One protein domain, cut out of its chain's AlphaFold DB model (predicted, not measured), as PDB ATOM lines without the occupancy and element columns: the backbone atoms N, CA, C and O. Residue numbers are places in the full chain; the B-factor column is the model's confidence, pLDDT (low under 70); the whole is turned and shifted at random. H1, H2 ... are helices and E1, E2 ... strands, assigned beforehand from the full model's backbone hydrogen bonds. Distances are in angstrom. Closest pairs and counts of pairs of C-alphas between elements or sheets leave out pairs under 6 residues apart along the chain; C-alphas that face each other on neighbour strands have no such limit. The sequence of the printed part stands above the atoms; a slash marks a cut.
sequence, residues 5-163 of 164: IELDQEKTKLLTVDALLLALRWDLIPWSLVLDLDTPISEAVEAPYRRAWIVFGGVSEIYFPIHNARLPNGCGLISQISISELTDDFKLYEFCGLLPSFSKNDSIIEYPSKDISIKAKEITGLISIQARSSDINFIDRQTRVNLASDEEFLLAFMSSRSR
ATOM      1  N   ILE A   5     114.992 107.940  50.395       96.44
ATOM      2  CA  ILE A   5     114.592 107.455  49.075       96.44
ATOM      3  C   ILE A   5     114.266 105.969  49.146       96.44
ATOM      4  O   ILE A   5     114.886 105.227  49.906       96.44
ATOM      5  N   GLU A   6     113.303 105.552  48.332       96.44
ATOM      6  CA  GLU A   6     113.058 104.141  48.065       96.44
ATOM      7  C   GLU A   6     114.078 103.611  47.056       96.44
ATOM      8  O   GLU A   6     114.513 104.321  46.143       96.44
ATOM      9  N   LEU A   7     114.471 102.362  47.253       96.81
ATOM     10  CA  LEU A   7     115.387 101.635  46.398       96.81
ATOM     11  C   LEU A   7     114.622 100.672  45.497       96.81
ATOM     12  O   LEU A   7     113.605 100.105  45.882       96.81
ATOM     13  N   ASP A   8     115.173 100.430  44.309       96.00
ATOM     14  CA  ASP A   8     114.762  99.282  43.508       96.00
ATOM     15  C   ASP A   8     115.054  97.959  44.245       96.00
ATOM     16  O   ASP A   8     115.771  97.905  45.254       96.00
ATOM     17  N   GLN A   9     114.470  96.869  43.746       92.81
ATOM     18  CA  GLN A   9     114.564  95.571  44.408       92.81
ATOM     19  C   GLN A   9     116.012  95.063  44.492       92.81
ATOM     20  O   GLN A   9     116.391  94.496  45.512       92.81
ATOM     21  N   GLU A  10     116.838  95.297  43.469       94.31
ATOM     22  CA  GLU A  10     118.231  94.830  43.464       94.31
ATOM     23  C   GLU A  10     119.063  95.535  44.535       94.31
ATOM     24  O   GLU A  10     119.746  94.879  45.321       94.31
ATOM     25  N   LYS A  11     118.937  96.859  44.658       96.38
ATOM     26  CA  LYS A  11     119.607  97.614  45.726       96.38
ATOM     27  C   LYS A  11     119.050  97.292  47.107       96.38
ATOM     28  O   LYS A  11     119.808  97.274  48.069       96.38
ATOM     29  N   THR A  12     117.753  97.006  47.211       96.88
ATOM     30  CA  THR A  12     117.131  96.580  48.473       96.88
ATOM     31  C   THR A  12     117.785  95.308  49.006       96.88
ATOM     32  O   THR A  12     118.089  95.232  50.194       96.88
ATOM     33  N   LYS A  13     118.061  94.328  48.136       95.19
ATOM     34  CA  LYS A  13     118.722  93.079  48.544       95.19
ATOM     35  C   LYS A  13     120.118  93.325  49.129       95.19
ATOM     36  O   LYS A  13     120.532  92.576  50.009       95.19
ATOM     37  N   LEU A  14     120.819  94.358  48.660       94.81
ATOM     38  CA  LEU A  14     122.179  94.700  49.087       94.81
ATOM     39  C   LEU A  14     122.242  95.461  50.419       94.81
ATOM     40  O   LEU A  14     123.311  95.531  51.008       94.81
ATOM     41  N   LEU A  15     121.120  95.973  50.942       95.38
ATOM     42  CA  LEU A  15     121.083  96.690  52.230       95.38
ATOM     43  C   LEU A  15     121.485  95.837  53.442       95.38
ATOM     44  O   LEU A  15     121.626  96.363  54.540       95.38
ATOM     45  N   THR A  16     121.605  94.525  53.260       93.00
ATOM     46  CA  THR A  16     122.002  93.557  54.288       93.00
ATOM     47  C   THR A  16     123.474  93.163  54.193       93.00
ATOM     48  O   THR A  16     123.937  92.411  55.039       93.00
ATOM     49  N   VAL A  17     124.215  93.652  53.195       90.81
ATOM     50  CA  VAL A  17     125.650  93.380  53.057       90.81
ATOM     51  C   VAL A  17     126.418  94.314  53.987       90.81
ATOM     52  O   VAL A  17     126.305  95.534  53.872       90.81
ATOM     53  N   ASP A  18     127.159  93.725  54.925       87.50
ATOM     54  CA  ASP A  18     127.939  94.412  55.964       87.50
ATOM     55  C   ASP A  18     127.133  95.433  56.782       87.50
ATOM     56  O   ASP A  18     127.654  96.429  57.287       87.50
ATOM     57  N   ALA A  19     125.831  95.190  56.917       90.00
ATOM     58  CA  ALA A  19     124.935  96.064  57.650       90.00
ATOM     59  C   ALA A  19     124.850  95.655  59.117       90.00
ATOM     60  O   ALA A  19     125.051  94.502  59.487       90.00
ATOM     61  N   LEU A  20     124.474  96.589  59.975       88.75
ATOM     62  CA  LEU A  20     124.146  96.299  61.363       88.75
ATOM     63  C   LEU A  20     122.650  96.414  61.557       88.75
ATOM     64  O   LEU A  20     122.041  97.406  61.163       88.75
ATOM     65  N   LEU A  21     122.061  95.415  62.203       89.62
ATOM     66  CA  LEU A  21     120.681  95.449  62.651       89.62
ATOM     67  C   LEU A  21     120.602  96.169  63.997       89.62
ATOM     68  O   LEU A  21     121.155  95.726  65.009       89.62
ATOM     69  N   LEU A  22     119.899  97.298  64.007       88.56
ATOM     70  CA  LEU A  22     119.738  98.137  65.192       88.56
ATOM     71  C   LEU A  22     118.387  97.918  65.857       88.56
ATOM     72  O   LEU A  22     118.289  98.086  67.069       88.56
ATOM     73  N   ALA A  23     117.350  97.568  65.092       89.81
ATOM     74  CA  ALA A  23     116.054  97.206  65.648       89.81
ATOM     75  C   ALA A  23     115.216  96.352  64.688       89.81
ATOM     76  O   ALA A  23     115.260  96.523  63.471       89.81
ATOM     77  N   LEU A  24     114.381  95.496  65.278       92.06
ATOM     78  CA  LEU A  24     113.205  94.903  64.643       92.06
ATOM     79  C   LEU A  24     111.991  95.722  65.085       92.06
ATOM     80  O   LEU A  24     111.766  95.871  66.288       92.06
ATOM     81  N   ARG A  25     111.233  96.285  64.145       93.19
ATOM     82  CA  ARG A  25     110.158  97.243  64.435       93.19
ATOM     83  C   ARG A  25     108.843  96.778  63.815       93.19
ATOM     84  O   ARG A  25     108.750  96.599  62.605       93.19
ATOM     85  N   TRP A  26     107.831  96.627  64.661       92.62
ATOM     86  CA  TRP A  26     106.434  96.344  64.286       92.62
ATOM     87  C   TRP A  26     105.508  97.532  64.549       92.62
ATOM     88  O   TRP A  26     104.355  97.551  64.133       92.62
ATOM     89  N   ASP A  27     106.015  98.517  65.282       95.25
ATOM     90  CA  ASP A  27     105.301  99.706  65.726       95.25
ATOM     91  C   ASP A  27     105.192 100.781  64.636       95.25
ATOM     92  O   ASP A  27     104.382 101.693  64.764       95.25
ATOM     93  N   LEU A  28     105.989 100.677  63.568       94.62
ATOM     94  CA  LEU A  28     106.047 101.683  62.508       94.62
ATOM     95  C   LEU A  28     104.982 101.486  61.425       94.62
ATOM     96  O   LEU A  28     104.367 102.453  60.984       94.62
ATOM     97  N   ILE A  29     104.783 100.248  60.967       94.81
ATOM     98  CA  ILE A  29     103.890  99.937  59.846       94.81
ATOM     99  C   ILE A  29     103.035  98.723  60.230       94.81
ATOM    100  O   ILE A  29     103.590  97.653  60.493       94.81
ATOM    101  N   PRO A  30     101.694  98.841  60.234       91.50
ATOM    102  CA  PRO A  30     100.814  97.716  60.529       91.50
ATOM    103  C   PRO A  30     101.096  96.504  59.632       91.50
ATOM    104  O   PRO A  30     101.287  96.646  58.423       91.50
ATOM    105  N   TRP A  31     101.091  95.308  60.228       90.62
ATOM    106  CA  TRP A  31     101.268  94.019  59.534       90.62
ATOM    107  C   TRP A  31     102.594  93.846  58.783       90.62
ATOM    108  O   TRP A  31     102.732  92.927  57.972       90.62
ATOM    109  N   SER A  32     103.565  94.718  59.044       96.44
ATOM    110  CA  SER A  32     104.869  94.690  58.395       96.44
ATOM    111  C   SER A  32     105.975  94.609  59.434       96.44
ATOM    112  O   SER A  32     105.898  95.248  60.484       96.44
ATOM    113  N   LEU A  33     107.019  93.844  59.125       96.94
ATOM    114  CA  LEU A  33     108.260  93.867  59.889       96.94
ATOM    115  C   LEU A  33     109.199  94.879  59.244       96.94
ATOM    116  O   LEU A  33     109.466  94.793  58.047       96.94
ATOM    117  N   VAL A  34     109.752  95.788  60.039       97.31
ATOM    118  CA  VAL A  34     110.803  96.702  59.592       97.31
ATOM    119  C   VAL A  34     112.124  96.325  60.256       97.31
ATOM    120  O   VAL A  34     112.224  96.297  61.484       97.31
ATOM    121  N   LEU A  35     113.148  96.058  59.445       95.94
ATOM    122  CA  LEU A  35     114.539  96.025  59.892       95.94
ATOM    123  C   LEU A  35     115.089  97.446  59.826       95.94
ATOM    124  O   LEU A  35     115.118  98.028  58.747       95.94
ATOM    125  N   ASP A  36     115.507  98.001  60.959       95.06
ATOM    126  CA  ASP A  36     116.185  99.298  61.037       95.06
ATOM    127  C   ASP A  36     117.696  99.057  61.083       95.06
ATOM    128  O   ASP A  36     118.195  98.419  62.016       95.06
ATOM    129  N   LEU A  37     118.399  99.539  60.061       94.12
ATOM    130  CA  LEU A  37     119.774  99.173  59.756       94.12
ATOM    131  C   LEU A  37     120.704 100.387  59.737       94.12
ATOM    132  O   LEU A  37     120.295 101.499  59.390       94.12
ATOM    133  N   ASP A  38     121.974 100.135  60.031       92.31
ATOM    134  CA  ASP A  38     123.081 100.982  59.601       92.31
ATOM    135  C   ASP A  38     123.833 100.227  58.501       92.31
ATOM    136  O   ASP A  38     124.314  99.123  58.731       92.31
ATOM    137  N   THR A  39     123.914 100.803  57.302       91.75
ATOM    138  CA  THR A  39     124.562 100.189  56.130       91.75
ATOM    139  C   THR A  39     125.748 101.046  55.685       91.75
ATOM    140  O   THR A  39     125.599 102.273  55.602       91.75
ATOM    141  N   PRO A  40     126.917 100.463  55.385       90.19
ATOM    142  CA  PRO A  40     128.045 101.224  54.861       90.19
ATOM    143  C   PRO A  40     127.756 101.686  53.425       90.19
ATOM    144  O   PRO A  40     126.995 101.056  52.690       90.19
ATOM    145  N   ILE A  41     128.345 102.810  53.003       90.69
ATOM    146  CA  ILE A  41     128.217 103.286  51.613       90.69
ATOM    147  C   ILE A  41     129.116 102.525  50.629       90.69
ATOM    148  O   ILE A  41     128.926 102.654  49.418       90.69
ATOM    149  N   SER A  42     130.124 101.810  51.132       86.25
ATOM    150  CA  SER A  42     131.079 101.008  50.366       86.25
ATOM    151  C   SER A  42     131.813 100.020  51.280       86.25
ATOM    152  O   SER A  42     131.727 100.122  52.498       86.25
ATOM    153  N   GLU A  43     132.589  99.110  50.699       80.44
ATOM    154  CA  GLU A  43     133.398  98.109  51.420       80.44
ATOM    155  C   GLU A  43     134.711  98.674  52.008       80.44
ATOM    156  O   GLU A  43     135.550  97.936  52.523       80.44
ATOM    157  N   ALA A  44     134.954  99.985  51.899       83.38
ATOM    158  CA  ALA A  44     136.169 100.583  52.450       83.38
ATOM    159  C   ALA A  44     136.157 100.510  53.989       83.38
ATOM    160  O   ALA A  44     135.127 100.741  54.613       83.38
ATOM    161  N   VAL A  45     137.320 100.270  54.605       73.38
ATOM    162  CA  VAL A  45     137.476 100.070  56.066       73.38
ATOM    163  C   VAL A  45     136.867 101.205  56.909       73.38
ATOM    164  O   VAL A  45     136.380 100.965  58.006       73.38
ATOM    165  N   GLU A  46     136.849 102.431  56.385       81.31
ATOM    166  CA  GLU A  46     136.301 103.621  57.053       81.31
ATOM    167  C   GLU A  46     135.099 104.206  56.292       81.31
ATOM    168  O   GLU A  46     134.838 105.415  56.328       81.31
ATOM    169  N   ALA A  47     134.382 103.367  55.538       85.19
ATOM    170  CA  ALA A  47     133.227 103.802  54.775       85.19
ATOM    171  C   ALA A  47     132.177 104.448  55.702       85.19
ATOM    172  O   ALA A  47     131.786 103.863  56.714       85.19
ATOM    173  N   PRO A  48     131.680 105.651  55.362       90.00
ATOM    174  CA  PRO A  48     130.540 106.243  56.042       90.00
ATOM    175  C   PRO A  48     129.336 105.303  56.065       90.00
ATOM    176  O   PRO A  48     129.081 104.585  55.100       90.00
ATOM    177  N   TYR A  49     128.539 105.388  57.123       91.25
ATOM    178  CA  TYR A  49     127.300 104.631  57.248       91.25
ATOM    179  C   TYR A  49     126.085 105.507  56.952       91.25
ATOM    180  O   TYR A  49     126.083 106.723  57.174       91.25
ATOM    181  N   ARG A  50     125.029 104.867  56.458       93.50
ATOM    182  CA  ARG A  50     123.694 105.428  56.256       93.50
ATOM    183  C   ARG A  50     122.701 104.665  57.107       93.50
ATOM    184  O   ARG A  50     122.841 103.464  57.303       93.50
ATOM    185  N   ARG A  51     121.647 105.356  57.531       94.56
ATOM    186  CA  ARG A  51     120.464 104.686  58.069       94.56
ATOM    187  C   ARG A  51     119.659 104.094  56.914       94.56
ATOM    188  O   ARG A  51     119.396 104.800  55.935       94.56
ATOM    189  N   ALA A  52     119.275 102.833  57.029       96.12
ATOM    190  CA  ALA A  52     118.453 102.134  56.052       96.12
ATOM    191  C   ALA A  52     117.321 101.370  56.735       96.12
ATOM    192  O   ALA A  52     117.395 101.045  57.918       96.12
ATOM    193  N   TRP A  53     116.276 101.074  55.972       97.69
ATOM    194  CA  TRP A  53     115.155 100.266  56.414       97.69
ATOM    195  C   TRP A  53     114.801  99.238  55.361       97.69
ATOM    196  O   TRP A  53     114.749  99.548  54.171       97.69
ATOM    197  N   ILE A  54     114.494  98.029  55.814       98.12
ATOM    198  CA  ILE A  54     113.906  96.989  54.976       98.12
ATOM    199  C   ILE A  54     112.541  96.661  55.553       98.12
ATOM    200  O   ILE A  54     112.437  96.219  56.696       98.12
ATOM    201  N   VAL A  55     111.497  96.907  54.771       98.06
ATOM    202  CA  VAL A  55     110.110  96.642  55.144       98.06
ATOM    203  C   VAL A  55     109.666  95.353  54.472       98.06
ATOM    204  O   VAL A  55     109.626  95.280  53.248       98.06
ATOM    205  N   PHE A  56     109.301  94.357  55.269       97.62
ATOM    206  CA  PHE A  56     108.647  93.135  54.817       97.62
ATOM    207  C   PHE A  56     107.144  93.293  55.028       97.62
ATOM    208  O   PHE A  56     106.679  93.333  56.168       97.62
ATOM    209  N   GLY A  57     106.392  93.435  53.936       96.00
ATOM    210  CA  GLY A  57     104.951  93.682  53.964       96.00
ATOM    211  C   GLY A  57     104.142  92.388  54.000       96.00
ATOM    212  O   GLY A  57     104.415  91.455  53.243       96.00
ATOM    213  N   GLY A  58     103.131  92.325  54.870       95.12
ATOM    214  CA  GLY A  58     102.265  91.150  54.989       95.12
ATOM    215  C   GLY A  58     103.036  89.924  55.475       95.12
ATOM    216  O   GLY A  58     103.036  88.890  54.813       95.12
ATOM    217  N   VAL A  59     103.736  90.060  56.602       96.19
ATOM    218  CA  VAL A  59     104.550  88.977  57.170       96.19
ATOM    219  C   VAL A  59     103.657  87.863  57.703       96.19
ATOM    220  O   VAL A  59     102.693  88.120  58.422       96.19
ATOM    221  N   SER A  60     104.007  86.621  57.378       94.75
ATOM    222  CA  SER A  60     103.345  85.423  57.907       94.75
ATOM    223  C   SER A  60     104.222  84.667  58.898       94.75
ATOM    224  O   SER A  60     103.727  84.213  59.925       94.75
ATOM    225  N   GLU A  61     105.521  84.552  58.620       94.81
ATOM    226  CA  GLU A  61     106.455  83.759  59.420       94.81
ATOM    227  C   GLU A  61     107.821  84.446  59.471       94.81
ATOM    228  O   GLU A  61     108.257  85.066  58.497       94.81
ATOM    229  N   ILE A  62     108.499  84.334  60.615       93.12
ATOM    230  CA  ILE A  62     109.873  84.801  60.810       93.12
ATOM    231  C   ILE A  62     110.633  83.735  61.575       93.12
ATOM    232  O   ILE A  62     110.210  83.301  62.648       93.12
ATOM    233  N   TYR A  63     111.798  83.389  61.055       90.94
ATOM    234  CA  TYR A  63     112.810  82.640  61.763       90.94
ATOM    235  C   TYR A  63     114.047  83.521  61.930       90.94
ATOM    236  O   TYR A  63     114.640  83.999  60.963       90.94
ATOM    237  N   PHE A  64     114.430  83.745  63.184       87.19
ATOM    238  CA  PHE A  64     115.636  84.479  63.538       87.19
ATOM    239  C   PHE A  64     116.387  83.655  64.590       87.19
ATOM    240  O   PHE A  64     115.882  83.506  65.708       87.19
ATOM    241  N   PRO A  65     117.557  83.079  64.273       78.75
ATOM    242  CA  PRO A  65     118.310  82.307  65.247       78.75
ATOM    243  C   PRO A  65     118.882  83.243  66.305       78.75
ATOM    244  O   PRO A  65     119.483  84.263  65.987       78.75
ATOM    245  N   ILE A  66     118.706  82.896  67.577       73.38
ATOM    246  CA  ILE A  66     119.127  83.742  68.706       73.38
ATOM    247  C   ILE A  66     120.212  83.097  69.558       73.38
ATOM    248  O   ILE A  66     120.412  83.548  70.673       73.38
ATOM    249  N   HIS A  67     120.843  82.014  69.087       65.38
ATOM    250  CA  HIS A  67     121.762  81.120  69.811       65.38
ATOM    251  C   HIS A  67     122.591  81.784  70.929       65.38
ATOM    252  O   HIS A  67     123.735  82.167  70.707       65.38
ATOM    253  N   ASN A  68     122.035  81.888  72.144       58.25
ATOM    254  CA  ASN A  68     122.639  82.639  73.249       58.25
ATOM    255  C   ASN A  68     123.156  84.026  72.804       58.25
ATOM    256  O   ASN A  68     124.307  84.378  73.038       58.25
ATOM    257  N   ALA A  69     122.303  84.813  72.156       63.03
ATOM    258  CA  ALA A  69     122.577  86.163  71.691       63.03
ATOM    259  C   ALA A  69     121.484  87.122  72.180       63.03
ATOM    260  O   ALA A  69     120.331  86.735  72.394       63.03
ATOM    261  N   ARG A  70     121.835  88.401  72.353       58.75
ATOM    262  CA  ARG A  70     120.836  89.455  72.577       58.75
ATOM    263  C   ARG A  70     120.240  89.850  71.233       58.75
ATOM    264  O   ARG A  70     120.938  90.408  70.396       58.75
ATOM    265  N   LEU A  71     118.949  89.589  71.042       61.12
ATOM    266  CA  LEU A  71     118.212  90.195  69.940       61.12
ATOM    267  C   LEU A  71     117.884  91.668  70.224       61.12
ATOM    268  O   LEU A  71     117.590  92.006  71.375       61.12
ATOM    269  N   PRO A  72     117.765  92.513  69.185       58.91
ATOM    270  CA  PRO A  72     118.398  92.420  67.861       58.91
ATOM    271  C   PRO A  72     119.633  93.331  67.718       58.91
ATOM    272  O   PRO A  72     120.302  93.283  66.691       58.91
ATOM    273  N   ASN A  73     119.930  94.172  68.716       64.06
ATOM    274  CA  ASN A  73     120.908  95.250  68.578       64.06
ATOM    275  C   ASN A  73     122.333  94.705  68.424       64.06
ATOM    276  O   ASN A  73     122.868  94.087  69.345       64.06
ATOM    277  N   GLY A  74     122.959  95.017  67.289       66.50
ATOM    278  CA  GLY A  74     124.353  94.671  67.013       66.50
ATOM    279  C   GLY A  74     124.542  93.339  66.287       66.50
ATOM    280  O   GLY A  74     125.672  92.870  66.204       66.50
ATOM    281  N   CYS A  75     123.470  92.733  65.760       80.94
ATOM    282  CA  CYS A  75     123.599  91.655  64.779       80.94
ATOM    283  C   CYS A  75     124.158  92.226  63.469       80.94
ATOM    284  O   CYS A  75     123.567  93.146  62.904       80.94
ATOM    285  N   GLY A  76     125.292  91.702  63.008       85.31
ATOM    286  CA  GLY A  76     125.818  92.010  61.680       85.31
ATOM    287  C   GLY A  76     125.068  91.201  60.636       85.31
ATOM    288  O   GLY A  76     124.885  90.010  60.816       85.31
ATOM    289  N   LEU A  77     124.625  91.816  59.556       88.62
ATOM    290  CA  LEU A  77     124.091  91.149  58.378       88.62
ATOM    291  C   LEU A  77     125.206  91.151  57.331       88.62
ATOM    292  O   LEU A  77     125.888  92.161  57.171       88.62
ATOM    293  N   ILE A  78     125.448  90.010  56.684       88.81
ATOM    294  CA  ILE A  78     126.679  89.801  55.893       88.81
ATOM    295  C   ILE A  78     126.439  89.228  54.497       88.81
ATOM    296  O   ILE A  78     127.384  88.891  53.789       88.81
ATOM    297  N   SER A  79     125.187  89.060  54.090       89.56
ATOM    298  CA  SER A  79     124.865  88.515  52.775       89.56
ATOM    299  C   SER A  79     123.711  89.267  52.158       89.56
ATOM    300  O   SER A  79     122.811  89.703  52.863       89.56
ATOM    301  N   GLN A  80     123.697  89.316  50.831       93.31
ATOM    302  CA  GLN A  80     122.544  89.774  50.071       93.31
ATOM    303  C   GLN A  80     121.298  88.927  50.391       93.31
ATOM    304  O   GLN A  80     121.401  87.723  50.638       93.31
ATOM    305  N   ILE A  81     120.119  89.549  50.323       95.38
ATOM    306  CA  ILE A  81     118.834  88.848  50.438       95.38
ATOM    307  C   ILE A  81     118.598  87.956  49.212       95.38
ATOM    308  O   ILE A  81     118.457  88.451  48.087       95.38
ATOM    309  N   SER A  82     118.480  86.654  49.453       94.75
ATOM    310  CA  SER A  82     117.915  85.685  48.515       94.75
ATOM    311  C   SER A  82     116.388  85.739  48.561       94.75
ATOM    312  O   SER A  82     115.806  85.929  49.629       94.75
ATOM    313  N   ILE A  83     115.734  85.594  47.405       95.38
ATOM    314  CA  ILE A  83     114.273  85.627  47.282       95.38
ATOM    315  C   ILE A  83     113.813  84.377  46.540       95.38
ATOM    316  O   ILE A  83     114.180  84.182  45.380       95.38
ATOM    317  N   SER A  84     112.962  83.588  47.188       95.50
ATOM    318  CA  SER A  84     112.311  82.417  46.601       95.50
ATOM    319  C   SER A  84     110.798  82.623  46.583       95.50
ATOM    320  O   SER A  84     110.204  82.983  47.598       95.50
ATOM    321  N   GLU A  85     110.157  82.399  45.438       94.50
ATOM    322  CA  GLU A  85     108.691  82.429  45.336       94.50
ATOM    323  C   GLU A  85     108.096  81.195  46.040       94.50
ATOM    324  O   GLU A  85     108.600  80.078  45.884       94.50
ATOM    325  N   LEU A  86     107.028  81.391  46.816       92.38
ATOM    326  CA  LEU A  86     106.251  80.324  47.451       92.38
ATOM    327  C   LEU A  86     104.840  80.256  46.836       92.38
ATOM    328  O   LEU A  86     104.532  80.930  45.855       92.38
ATOM    329  N   THR A  87     103.966  79.426  47.407       85.38
ATOM    330  CA  THR A  87     102.537  79.426  47.063       85.38
ATOM    331  C   THR A  87     101.812  80.633  47.683       85.38
ATOM    332  O   THR A  87     102.289  81.226  48.652       85.38
ATOM    333  N   ASP A  88     100.640  80.980  47.140       82.12
ATOM    334  CA  ASP A  88      99.688  81.946  47.724       82.12
ATOM    335  C   ASP A  88     100.203  83.396  47.876       82.12
ATOM    336  O   ASP A  88      99.938  84.061  48.879       82.12
ATOM    337  N   ASP A  89     100.931  83.896  46.872       91.44
ATOM    338  CA  ASP A  89     101.500  85.258  46.804       91.44
ATOM    339  C   ASP A  89     102.546  85.585  47.889       91.44
ATOM    340  O   ASP A  89     102.895  86.751  48.097       91.44
ATOM    341  N   PHE A  90     103.061  84.577  48.596       95.50
ATOM    342  CA  PHE A  90     104.156  84.749  49.548       95.50
ATOM    343  C   PHE A  90     105.515  84.480  48.910       95.50
ATOM    344  O   PHE A  90     105.667  83.662  48.004       95.50
ATOM    345  N   LYS A  91     106.531  85.136  49.463       96.62
ATOM    346  CA  LYS A  91     107.939  84.964  49.123       96.62
ATOM    347  C   LYS A  91     108.722  84.663  50.387       96.62
ATOM    348  O   LYS A  91     108.402  85.169  51.465       96.62
ATOM    349  N   LEU A  92     109.744  83.835  50.243       96.56
ATOM    350  CA  LEU A  92     110.733  83.567  51.272       96.56
ATOM    351  C   LEU A  92     111.951  84.457  51.026       96.56
ATOM    352  O   LEU A  92     112.531  84.428  49.942       96.56
ATOM    353  N   TYR A  93     112.312  85.243  52.034       96.44
ATOM    354  CA  TYR A  93     113.477  86.116  52.043       96.44
ATOM    355  C   TYR A  93     114.513  85.551  53.005       96.44
ATOM    356  O   TYR A  93     114.203  85.391  54.185       96.44
ATOM    357  N   GLU A  94     115.720  85.268  52.521       94.25
ATOM    358  CA  GLU A  94     116.770  84.597  53.300       94.25
ATOM    359  C   GLU A  94     118.086  85.369  53.235       94.25
ATOM    360  O   GLU A  94     118.485  85.837  52.167       94.25
ATOM    361  N   PHE A  95     118.752  85.523  54.379       92.56
ATOM    362  CA  PHE A  95     120.057  86.179  54.490       92.56
ATOM    363  C   PHE A  95     120.779  85.770  55.779       92.56
ATOM    364  O   PHE A  95     120.171  85.302  56.739       92.56
ATOM    365  N   CYS A  96     122.092  85.964  55.816       88.38
ATOM    366  CA  CYS A  96     122.953  85.549  56.915       88.38
ATOM    367  C   CYS A  96     123.193  86.682  57.912       88.38
ATOM    368  O   CYS A  96     123.393  87.839  57.532       88.38
ATOM    369  N   GLY A  97     123.253  86.311  59.194       84.12
ATOM    370  CA  GLY A  97     123.631  87.205  60.279       84.12
ATOM    371  C   GLY A  97     124.768  86.654  61.147       84.12
ATOM    372  O   GLY A  97     124.839  85.458  61.419       84.12
ATOM    373  N   LEU A  98     125.636  87.546  61.612       78.69
ATOM    374  CA  LEU A  98     126.603  87.360  62.684       78.69
ATOM    375  C   LEU A  98     125.988  87.864  63.992       78.69
ATOM    376  O   LEU A  98     125.853  89.069  64.220       78.69
ATOM    377  N   LEU A  99     125.610  86.930  64.861       73.31
ATOM    378  CA  LEU A  99     125.037  87.253  66.163       73.31
ATOM    379  C   LEU A  99     126.137  87.661  67.157       73.31
ATOM    380  O   LEU A  99     127.141  86.953  67.268       73.31
ATOM    381  N   PRO A 100     125.944  88.733  67.944       65.38
ATOM    382  CA  PRO A 100     126.850  89.047  69.037       65.38
ATOM    383  C   PRO A 100     126.707  87.997  70.152       65.38
ATOM    384  O   PRO A 100     125.608  87.774  70.669       65.38
ATOM    385  N   SER A 101     127.813  87.357  70.538       60.09
ATOM    386  CA  SER A 101     127.852  86.416  71.664       60.09
ATOM    387  C   SER A 101     127.923  87.151  73.015       60.09
ATOM    388  O   SER A 101     128.318  88.313  73.106       60.09
ATOM    389  N   PHE A 102     127.523  86.484  74.106       51.81
ATOM    390  CA  PHE A 102     127.486  87.062  75.466       51.81
ATOM    391  C   PHE A 102     128.858  87.271  76.139       51.81
ATOM    392  O   PHE A 102     128.911  87.711  77.290       51.81
ATOM    393  N   SER A 103     129.970  86.968  75.476       52.47
ATOM    394  CA  SER A 103     131.297  86.950  76.094       52.47
ATOM    395  C   SER A 103     132.160  88.095  75.580       52.47
ATOM    396  O   SER A 103     132.393  88.232  74.385       52.47
ATOM    397  N   LYS A 104     132.709  88.886  76.508       47.28
ATOM    398  CA  LYS A 104     133.685  89.955  76.223       47.28
ATOM    399  C   LYS A 104     134.978  89.441  75.561       47.28
ATOM    400  O   LYS A 104     135.771  90.259  75.108       47.28
ATOM    401  N   ASN A 105     135.187  88.122  75.566       51.31
ATOM    402  CA  ASN A 105     136.419  87.450  75.162       51.31
ATOM    403  C   ASN A 105     136.216  86.443  74.019       51.31
ATOM    404  O   ASN A 105     137.194  85.822  73.608       51.31
ATOM    405  N   ASP A 106     134.990  86.240  73.532       46.88
ATOM    406  CA  ASP A 106     134.763  85.265  72.467       46.88
ATOM    407  C   ASP A 106     135.105  85.892  71.117       46.88
ATOM    408  O   ASP A 106     134.651  86.984  70.770       46.88
ATOM    409  N   SER A 107     135.919  85.178  70.351       48.09
ATOM    410  CA  SER A 107     136.171  85.460  68.945       48.09
ATOM    411  C   SER A 107     134.870  85.379  68.144       48.09
ATOM    412  O   SER A 107     134.020  84.521  68.399       48.09
ATOM    413  N   ILE A 108     134.737  86.270  67.158       51.25
ATOM    414  CA  ILE A 108     133.668  86.233  66.153       51.25
ATOM    415  C   ILE A 108     133.619  84.811  65.582       51.25
ATOM    416  O   ILE A 108     134.648  84.258  65.199       51.25
ATOM    417  N   ILE A 109     132.436  84.198  65.585       48.09
ATOM    418  CA  ILE A 109     132.247  82.829  65.099       48.09
ATOM    419  C   ILE A 109     132.627  82.800  63.610       48.09
ATOM    420  O   ILE A 109     131.967  83.439  62.798       48.09
ATOM    421  N   GLU A 110     133.676  82.048  63.259       43.44
ATOM    422  CA  GLU A 110     134.226  81.965  61.891       43.44
ATOM    423  C   GLU A 110     133.267  81.307  60.878       43.44
ATOM    424  O   GLU A 110     133.455  81.430  59.671       43.44
ATOM    425  N   TYR A 111     132.209  80.643  61.359       48.19
ATOM    426  CA  TYR A 111     131.219  79.955  60.531       48.19
ATOM    427  C   TYR A 111     129.799  80.155  61.084       48.19
ATOM    428  O   TYR A 111     129.283  79.274  61.781       48.19
ATOM    429  N   PRO A 112     129.137  81.299  60.823       51.78
ATOM    430  CA  PRO A 112     127.733  81.462  61.172       51.78
ATOM    431  C   PRO A 112     126.892  80.494  60.339       51.78
ATOM    432  O   PRO A 112     126.611  80.730  59.168       51.78
ATOM    433  N   SER A 113     126.479  79.375  60.932       53.91
ATOM    434  CA  SER A 113     125.429  78.569  60.326       53.91
ATOM    435  C   SER A 113     124.068  79.140  60.726       53.91
ATOM    436  O   SER A 113     123.736  79.096  61.916       53.91
ATOM    437  N   LYS A 114     123.283  79.503  59.698       54.19
ATOM    438  CA  LYS A 114     121.807  79.503  59.593       54.19
ATOM    439  C   LYS A 114     121.146  80.882  59.543       54.19
ATOM    440  O   LYS A 114     120.752  81.439  60.556       54.19
ATOM    441  N   ASP A 115     121.060  81.390  58.320       78.94
ATOM    442  CA  ASP A 115     119.904  81.961  57.621       78.94
ATOM    443  C   ASP A 115     118.774  82.509  58.512       78.94
ATOM    444  O   ASP A 115     117.948  81.776  59.060       78.94
ATOM    445  N   ILE A 116     118.725  83.836  58.621       88.88
ATOM    446  CA  ILE A 116     117.505  84.563  58.964       88.88
ATOM    447  C   ILE A 116     116.548  84.354  57.795       88.88
ATOM    448  O   ILE A 116     116.928  84.588  56.646       88.88
ATOM    449  N   SER A 117     115.316  83.936  58.081       93.81
ATOM    450  CA  SER A 117     114.293  83.785  57.053       93.81
ATOM    451  C   SER A 117     113.005  84.502  57.426       93.81
ATOM    452  O   SER A 117     112.556  84.505  58.575       93.81
ATOM    453  N   ILE A 118     112.423  85.175  56.442       95.75
ATOM    454  CA  ILE A 118     111.193  85.946  56.596       95.75
ATOM    455  C   ILE A 118     110.273  85.562  55.447       95.75
ATOM    456  O   ILE A 118     110.655  85.652  54.284       95.75
ATOM    457  N   LYS A 119     109.047  85.154  55.763       96.88
ATOM    458  CA  LYS A 119     108.006  84.878  54.774       96.88
ATOM    459  C   LYS A 119     107.022  86.037  54.732       96.88
ATOM    460  O   LYS A 119     106.276  86.261  55.688       96.88
ATOM    461  N   ALA A 120     107.001  86.760  53.621       97.19
ATOM    462  CA  ALA A 120     106.194  87.967  53.443       97.19
ATOM    463  C   ALA A 120     105.712  88.093  51.991       97.19
ATOM    464  O   ALA A 120     106.185  87.368  51.121       97.19
ATOM    465  N   LYS A 121     104.759  88.986  51.721       96.19
ATOM    466  CA  LYS A 121     104.232  89.192  50.359       96.19
ATOM    467  C   LYS A 121     105.153  90.051  49.499       96.19
ATOM    468  O   LYS A 121     105.258  89.864  48.289       96.19
ATOM    469  N   GLU A 122     105.813  91.012  50.131       95.44
ATOM    470  CA  GLU A 122     106.619  92.014  49.446       95.44
ATOM    471  C   GLU A 122     107.765  92.525  50.322       95.44
ATOM    472  O   GLU A 122     107.752  92.385  51.548       95.44
ATOM    473  N   ILE A 123     108.740  93.156  49.667       97.12
ATOM    474  CA  ILE A 123     109.890  93.797  50.298       97.12
ATOM    475  C   ILE A 123     110.060  95.208  49.734       97.12
ATOM    476  O   ILE A 123     109.968  95.411  48.524       97.12
ATOM    477  N   THR A 124     110.339  96.175  50.603       97.75
ATOM    478  CA  THR A 124     110.659  97.555  50.217       97.75
ATOM    479  C   THR A 124     111.913  98.008  50.954       97.75
ATOM    480  O   THR A 124     111.967  97.935  52.181       97.75
ATOM    481  N   GLY A 125     112.918  98.485  50.221       97.94
ATOM    482  CA  GLY A 125     114.126  99.075  50.792       97.94
ATOM    483  C   GLY A 125     114.063 100.593  50.770       97.94
ATOM    484  O   GLY A 125     113.758 101.189  49.739       97.94
ATOM    485  N   LEU A 126     114.387 101.230  51.891       97.94
ATOM    486  CA  LEU A 126     114.527 102.679  51.991       97.94
ATOM    487  C   LEU A 126     115.878 103.028  52.601       97.94
ATOM    488  O   LEU A 126     116.378 102.325  53.476       97.94
ATOM    489  N   ILE A 127     116.474 104.132  52.163       97.31
ATOM    490  CA  ILE A 127     117.773 104.577  52.671       97.31
ATOM    491  C   ILE A 127     117.818 106.092  52.826       97.31
ATOM    492  O   ILE A 127     117.245 106.831  52.020       97.31
ATOM    493  N   SER A 128     118.532 106.563  53.848       96.94
ATOM    494  CA  SER A 128     118.902 107.972  53.938       96.94
ATOM    495  C   SER A 128     119.917 108.339  52.851       96.94
ATOM    496  O   SER A 128     120.903 107.639  52.630       96.94
ATOM    497  N   ILE A 129     119.727 109.480  52.193       95.25
ATOM    498  CA  ILE A 129     120.722 110.066  51.283       95.25
ATOM    499  C   ILE A 129     121.909 110.670  52.044       95.25
ATOM    500  O   ILE A 129     122.948 110.954  51.448       95.25
ATOM    501  N   GLN A 130     121.751 110.884  53.352       94.62
ATOM    502  CA  GLN A 130     122.797 111.387  54.229       94.62
ATOM    503  C   GLN A 130     123.607 110.220  54.783       94.62
ATOM    504  O   GLN A 130     123.053 109.187  55.151       94.62
ATOM    505  N   ALA A 131     124.919 110.407  54.873       92.50
ATOM    506  CA  ALA A 131     125.836 109.451  55.471       92.50
ATOM    507  C   ALA A 131     126.702 110.148  56.516       92.50
ATOM    508  O   ALA A 131     126.892 111.368  56.464       92.50
ATOM    509  N   ARG A 132     127.251 109.372  57.445       89.19
ATOM    510  CA  ARG A 132     128.210 109.874  58.424       89.19
ATOM    511  C   ARG A 132     129.313 108.858  58.663       89.19
ATOM    512  O   ARG A 132     129.042 107.674  58.843       89.19
ATOM    513  N   SER A 133     130.551 109.341  58.661       84.06
ATOM    514  CA  SER A 133     131.691 108.590  59.179       84.06
ATOM    515  C   SER A 133     131.492 108.349  60.668       84.06
ATOM    516  O   SER A 133     131.027 109.241  61.385       84.06
ATOM    517  N   SER A 134     131.827 107.149  61.118       68.12
ATOM    518  CA  SER A 134     131.783 106.787  62.524       68.12
ATOM    519  C   SER A 134     133.153 106.273  62.937       68.12
ATOM    520  O   SER A 134     133.702 105.401  62.273       68.12
ATOM    521  N   ASP A 135     133.684 106.799  64.040       63.00
ATOM    522  CA  ASP A 135     134.949 106.342  64.641       63.00
ATOM    523  C   ASP A 135     134.790 104.978  65.346       63.00
ATOM    524  O   ASP A 135     135.743 104.399  65.864       63.00
ATOM    525  N   ILE A 136     133.551 104.482  65.416       60.22
ATOM    526  CA  ILE A 136     133.138 103.228  66.041       60.22
ATOM    527  C   ILE A 136     132.250 102.493  65.034       60.22
ATOM    528  O   ILE A 136     131.516 103.135  64.287       60.22
ATOM    529  N   ASN A 137     132.232 101.162  65.057       58.88
ATOM    530  CA  ASN A 137     131.425 100.336  64.151       58.88
ATOM    531  C   ASN A 137     129.900 100.595  64.193       58.88
ATOM    532  O   ASN A 137     129.185  99.867  63.537       58.88
ATOM    533  N   PHE A 138     129.351 101.563  64.935       66.12
ATOM    534  CA  PHE A 138     127.913 101.863  64.937       66.12
ATOM    535  C   PHE A 138     127.632 103.363  65.045       66.12
ATOM    536  O   PHE A 138     128.405 104.103  65.657       66.12
ATOM    537  N   ILE A 139     126.492 103.806  64.503       75.62
ATOM    538  CA  ILE A 139     126.027 105.188  64.632       75.62
ATOM    539  C   ILE A 139     125.184 105.314  65.912       75.62
ATOM    540  O   ILE A 139     124.241 104.555  66.140       75.62
ATOM    541  N   ASP A 140     125.480 106.297  66.764       83.44
ATOM    542  CA  ASP A 140     124.665 106.556  67.954       83.44
ATOM    543  C   ASP A 140     123.240 107.018  67.588       83.44
ATOM    544  O   ASP A 140     123.001 107.630  66.545       83.44
ATOM    545  N   ARG A 141     122.270 106.778  68.479       83.31
ATOM    546  CA  ARG A 141     120.851 107.078  68.223       83.31
ATOM    547  C   ARG A 141     120.601 108.520  67.769       83.31
ATOM    548  O   ARG A 141     119.792 108.723  66.865       83.31
ATOM    549  N   GLN A 142     121.244 109.509  68.391       88.06
ATOM    550  CA  GLN A 142     121.007 110.913  68.056       88.06
ATOM    551  C   GLN A 142     121.498 111.209  66.641       88.06
ATOM    552  O   GLN A 142     120.808 111.869  65.861       88.06
ATOM    553  N   THR A 143     122.661 110.676  66.282       88.88
ATOM    554  CA  THR A 143     123.183 110.785  64.923       88.88
ATOM    555  C   THR A 143     122.286 110.073  63.907       88.88
ATOM    556  O   THR A 143     122.014 110.651  62.855       88.88
ATOM    557  N   ARG A 144     121.757 108.882  64.219       89.69
ATOM    558  CA  ARG A 144     120.827 108.152  63.333       89.69
ATOM    559  C   ARG A 144     119.576 108.970  63.013       89.69
ATOM    560  O   ARG A 144     119.220 109.101  61.845       89.69
ATOM    561  N   VAL A 145     118.955 109.573  64.030       89.75
ATOM    562  CA  VAL A 145     117.775 110.443  63.854       89.75
ATOM    563  C   VAL A 145     118.108 111.665  62.992       89.75
ATOM    564  O   VAL A 145     117.293 112.081  62.173       89.75
ATOM    565  N   ASN A 146     119.317 112.217  63.118       91.50
ATOM    566  CA  ASN A 146     119.747 113.348  62.296       91.50
ATOM    567  C   ASN A 146     119.938 112.967  60.816       91.50
ATOM    568  O   ASN A 146     119.617 113.786  59.946       91.50
ATOM    569  N   LEU A 147     120.435 111.751  60.538       91.50
ATOM    570  CA  LEU A 147     120.572 111.216  59.175       91.50
ATOM    571  C   LEU A 147     119.208 111.048  58.510       91.50
ATOM    572  O   LEU A 147     119.034 111.444  57.358       91.50
ATOM    573  N   ALA A 148     118.255 110.451  59.223       94.50
ATOM    574  CA  ALA A 148     116.848 110.422  58.853       94.50
ATOM    575  C   ALA A 148     115.998 109.942  60.040       94.50
ATOM    576  O   ALA A 148     116.325 108.957  60.709       94.50
ATOM    577  N   SER A 149     114.896 110.643  60.279       95.12
ATOM    578  CA  SER A 149     113.907 110.347  61.319       95.12
ATOM    579  C   SER A 149     112.939 109.229  60.909       95.12
ATOM    580  O   SER A 149     112.829 108.888  59.729       95.12
ATOM    581  N   ASP A 150     112.226 108.658  61.886       95.56
ATOM    582  CA  ASP A 150     111.185 107.654  61.617       95.56
ATOM    583  C   ASP A 150     110.025 108.299  60.824       95.56
ATOM    584  O   ASP A 150     109.457 107.670  59.934       95.56
ATOM    585  N   GLU A 151     109.728 109.580  61.059       95.69
ATOM    586  CA  GLU A 151     108.728 110.349  60.315       95.69
ATOM    587  C   GLU A 151     109.108 110.529  58.838       95.69
ATOM    588  O   GLU A 151     108.269 110.341  57.957       95.69
ATOM    589  N   GLU A 152     110.370 110.859  58.540       96.38
ATOM    590  CA  GLU A 152     110.860 110.967  57.156       96.38
ATOM    591  C   GLU A 152     110.797 109.618  56.427       96.38
ATOM    592  O   GLU A 152     110.410 109.568  55.258       96.38
ATOM    593  N   PHE A 153     111.122 108.526  57.125       96.38
ATOM    594  CA  PHE A 153     110.956 107.164  56.617       96.38
ATOM    595  C   PHE A 153     109.491 106.854  56.275       96.38
ATOM    596  O   PHE A 153     109.199 106.438  55.152       96.38
ATOM    597  N   LEU A 154     108.561 107.100  57.204       96.19
ATOM    598  CA  LEU A 154     107.137 106.819  57.003       96.19
ATOM    599  C   LEU A 154     106.553 107.647  55.854       96.19
ATOM    600  O   LEU A 154     105.795 107.126  55.035       96.19
ATOM    601  N   LEU A 155     106.929 108.924  55.753       95.56
ATOM    602  CA  LEU A 155     106.510 109.792  54.653       95.56
ATOM    603  C   LEU A 155     106.989 109.266  53.295       95.56
ATOM    604  O   LEU A 155     106.209 109.255  52.340       95.56
ATOM    605  N   ALA A 156     108.243 108.815  53.201       95.56
ATOM    606  CA  ALA A 156     108.782 108.233  51.974       95.56
ATOM    607  C   ALA A 156     108.053 106.931  51.597       95.56
ATOM    608  O   ALA A 156     107.618 106.798  50.453       95.56
ATOM    609  N   PHE A 157     107.834 106.034  52.564       95.06
ATOM    610  CA  PHE A 157     107.145 104.754  52.360       95.06
ATOM    611  C   PHE A 157     105.678 104.913  51.923       95.06
ATOM    612  O   PHE A 157     105.206 104.220  51.027       95.06
ATOM    613  N   MET A 158     104.928 105.848  52.514       93.19
ATOM    614  CA  MET A 158     103.536 106.097  52.104       93.19
ATOM    615  C   MET A 158     103.444 106.742  50.711       93.19
ATOM    616  O   MET A 158     102.503 106.490  49.951       93.19
ATOM    617  N   SER A 159     104.424 107.578  50.362       89.50
ATOM    618  CA  SER A 159     104.438 108.306  49.090       89.50
ATOM    619  C   SER A 159     104.669 107.393  47.888       89.50
ATOM    620  O   SER A 159     104.158 107.686  46.804       89.50
ATOM    621  N   SER A 160     105.422 106.305  48.046       83.75
ATOM    622  CA  SER A 160     105.658 105.348  46.962       83.75
ATOM    623  C   SER A 160     104.446 104.470  46.678       83.75
ATOM    624  O   SER A 160     104.120 104.242  45.517       83.75
ATOM    625  N   ARG A 161     103.700 104.083  47.716       80.06
ATOM    626  CA  ARG A 161     102.475 103.276  47.580       80.06
ATOM    627  C   ARG A 161     101.270 104.034  47.050       80.06
ATOM    628  O   ARG A 161     100.361 103.441  46.495       80.06
ATOM    629  N   SER A 162     101.262 105.357  47.177       69.88
ATOM    630  CA  SER A 162     100.229 106.193  46.551       69.88
ATOM    631  C   SER A 162     100.365 106.272  45.019       69.88
ATOM    632  O   SER A 162      99.519 106.877  44.365       69.88
ATOM    633  N   ARG A 163     101.460 105.743  44.447       57.19
ATOM    634  CA  ARG A 163     101.779 105.809  43.008       57.19
ATOM    635  C   ARG A 163     101.657 104.467  42.283       57.19
ATOM    636  O   ARG A 163     101.757 104.465  41.058       57.19
TER     637      ARG A 163
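What this domain is: This is residues 5 to 163 of the 164 residues of an uncharacterized protein of Methylococcaceae bacterium NSP1-2 (UniProt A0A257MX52). Two sheets stand partly face to face as a sandwich: a large, strongly twisted sheet of E1, E10, E4, E3, E2 and E6, and a small sheet of E5, E9, E8 and E7. H2 and H3 cover the large sheet's other face, while H1 packs on its inner side and also reaches E7 of the small sheet. The 159 printed residues include three named helices and ten named strands, in the order E1 H1 E2 E3 E4 E5 E6 E7 E8 E9 E10 H2 H3; the class is mixed and both sheets are antiparallel. The whole is compact, with a radius of gyration of the C-alphas of 15.4 A and spans of 48 by 35 by 27 A.

Where its parts are: E1, residues 5 to 7, begins at C-alpha 5 (114.592, 107.455, 49.075). H1 is residues 9 to 14. E2 is residues 19 to 25, E3 residues 32 to 40, 24.3 A long, and E4 residues 49 to 57, 25.1 A, starting at C-alpha 49 (127.300, 104.631, 57.248). E5 is residues 61 to 63, E6 75 to 77, E7 82 to 85, E8 91 to 95 and E9 116 to 120. E10, residues 122 to 128, is 20.6 A long. H2 is residues 141 to 147; H3, residues 150 to 161, is 17.1 A long and ends at C-alpha 161 (102.475, 103.276, 47.580).

How they stand to each other: In the large sheet E1 and E6 are edge strands. E1 and E10 are antiparallel neighbours, with N 7 and O 125 within hydrogen-bond range at 2.8 A. E2, E3 and E4 form a meander, each strand the antiparallel neighbour of the one before, with N 22 and O 36 at 2.9 A and N 35 and O 54 at 2.8 A; E7, E8 and E9 form another, with N 84 and O 92 at 2.9 A and N 93 and O 118 at 2.8 A. The facing parts of the two sheets are 10.7 A centre to centre. The large sheet and its helices form three layers, helices on both faces of a sheet: H2 and H3 are on one face of the large sheet and H1 is on the opposite face. H1 is over E10 at a height of 8.0 A, with the closest C-alphas, Thr 12 and Gly 125, 4.5 A apart. On the opposite face, H2 runs across the strands at 87 degrees to E4 on the local plane, and H3 runs slantwise at 48 degrees to E10. Every O i to N i+4 pair is within hydrogen-bond range in H2, but 1 of 2 in H1 and 7 of 8 in H3.

The domain as a whole: The two C-alphas farthest apart, those of Asn 105 and Arg 163, are 50.7 A apart. The printed part has no cut. The links E5 to E6, E8 to E9 and E10 to H2 are long. The mean pLDDT of the printed part is 85.1; residues 67 to 74, 100 to 114, 134 to 138 and 162 to 163 are under 70.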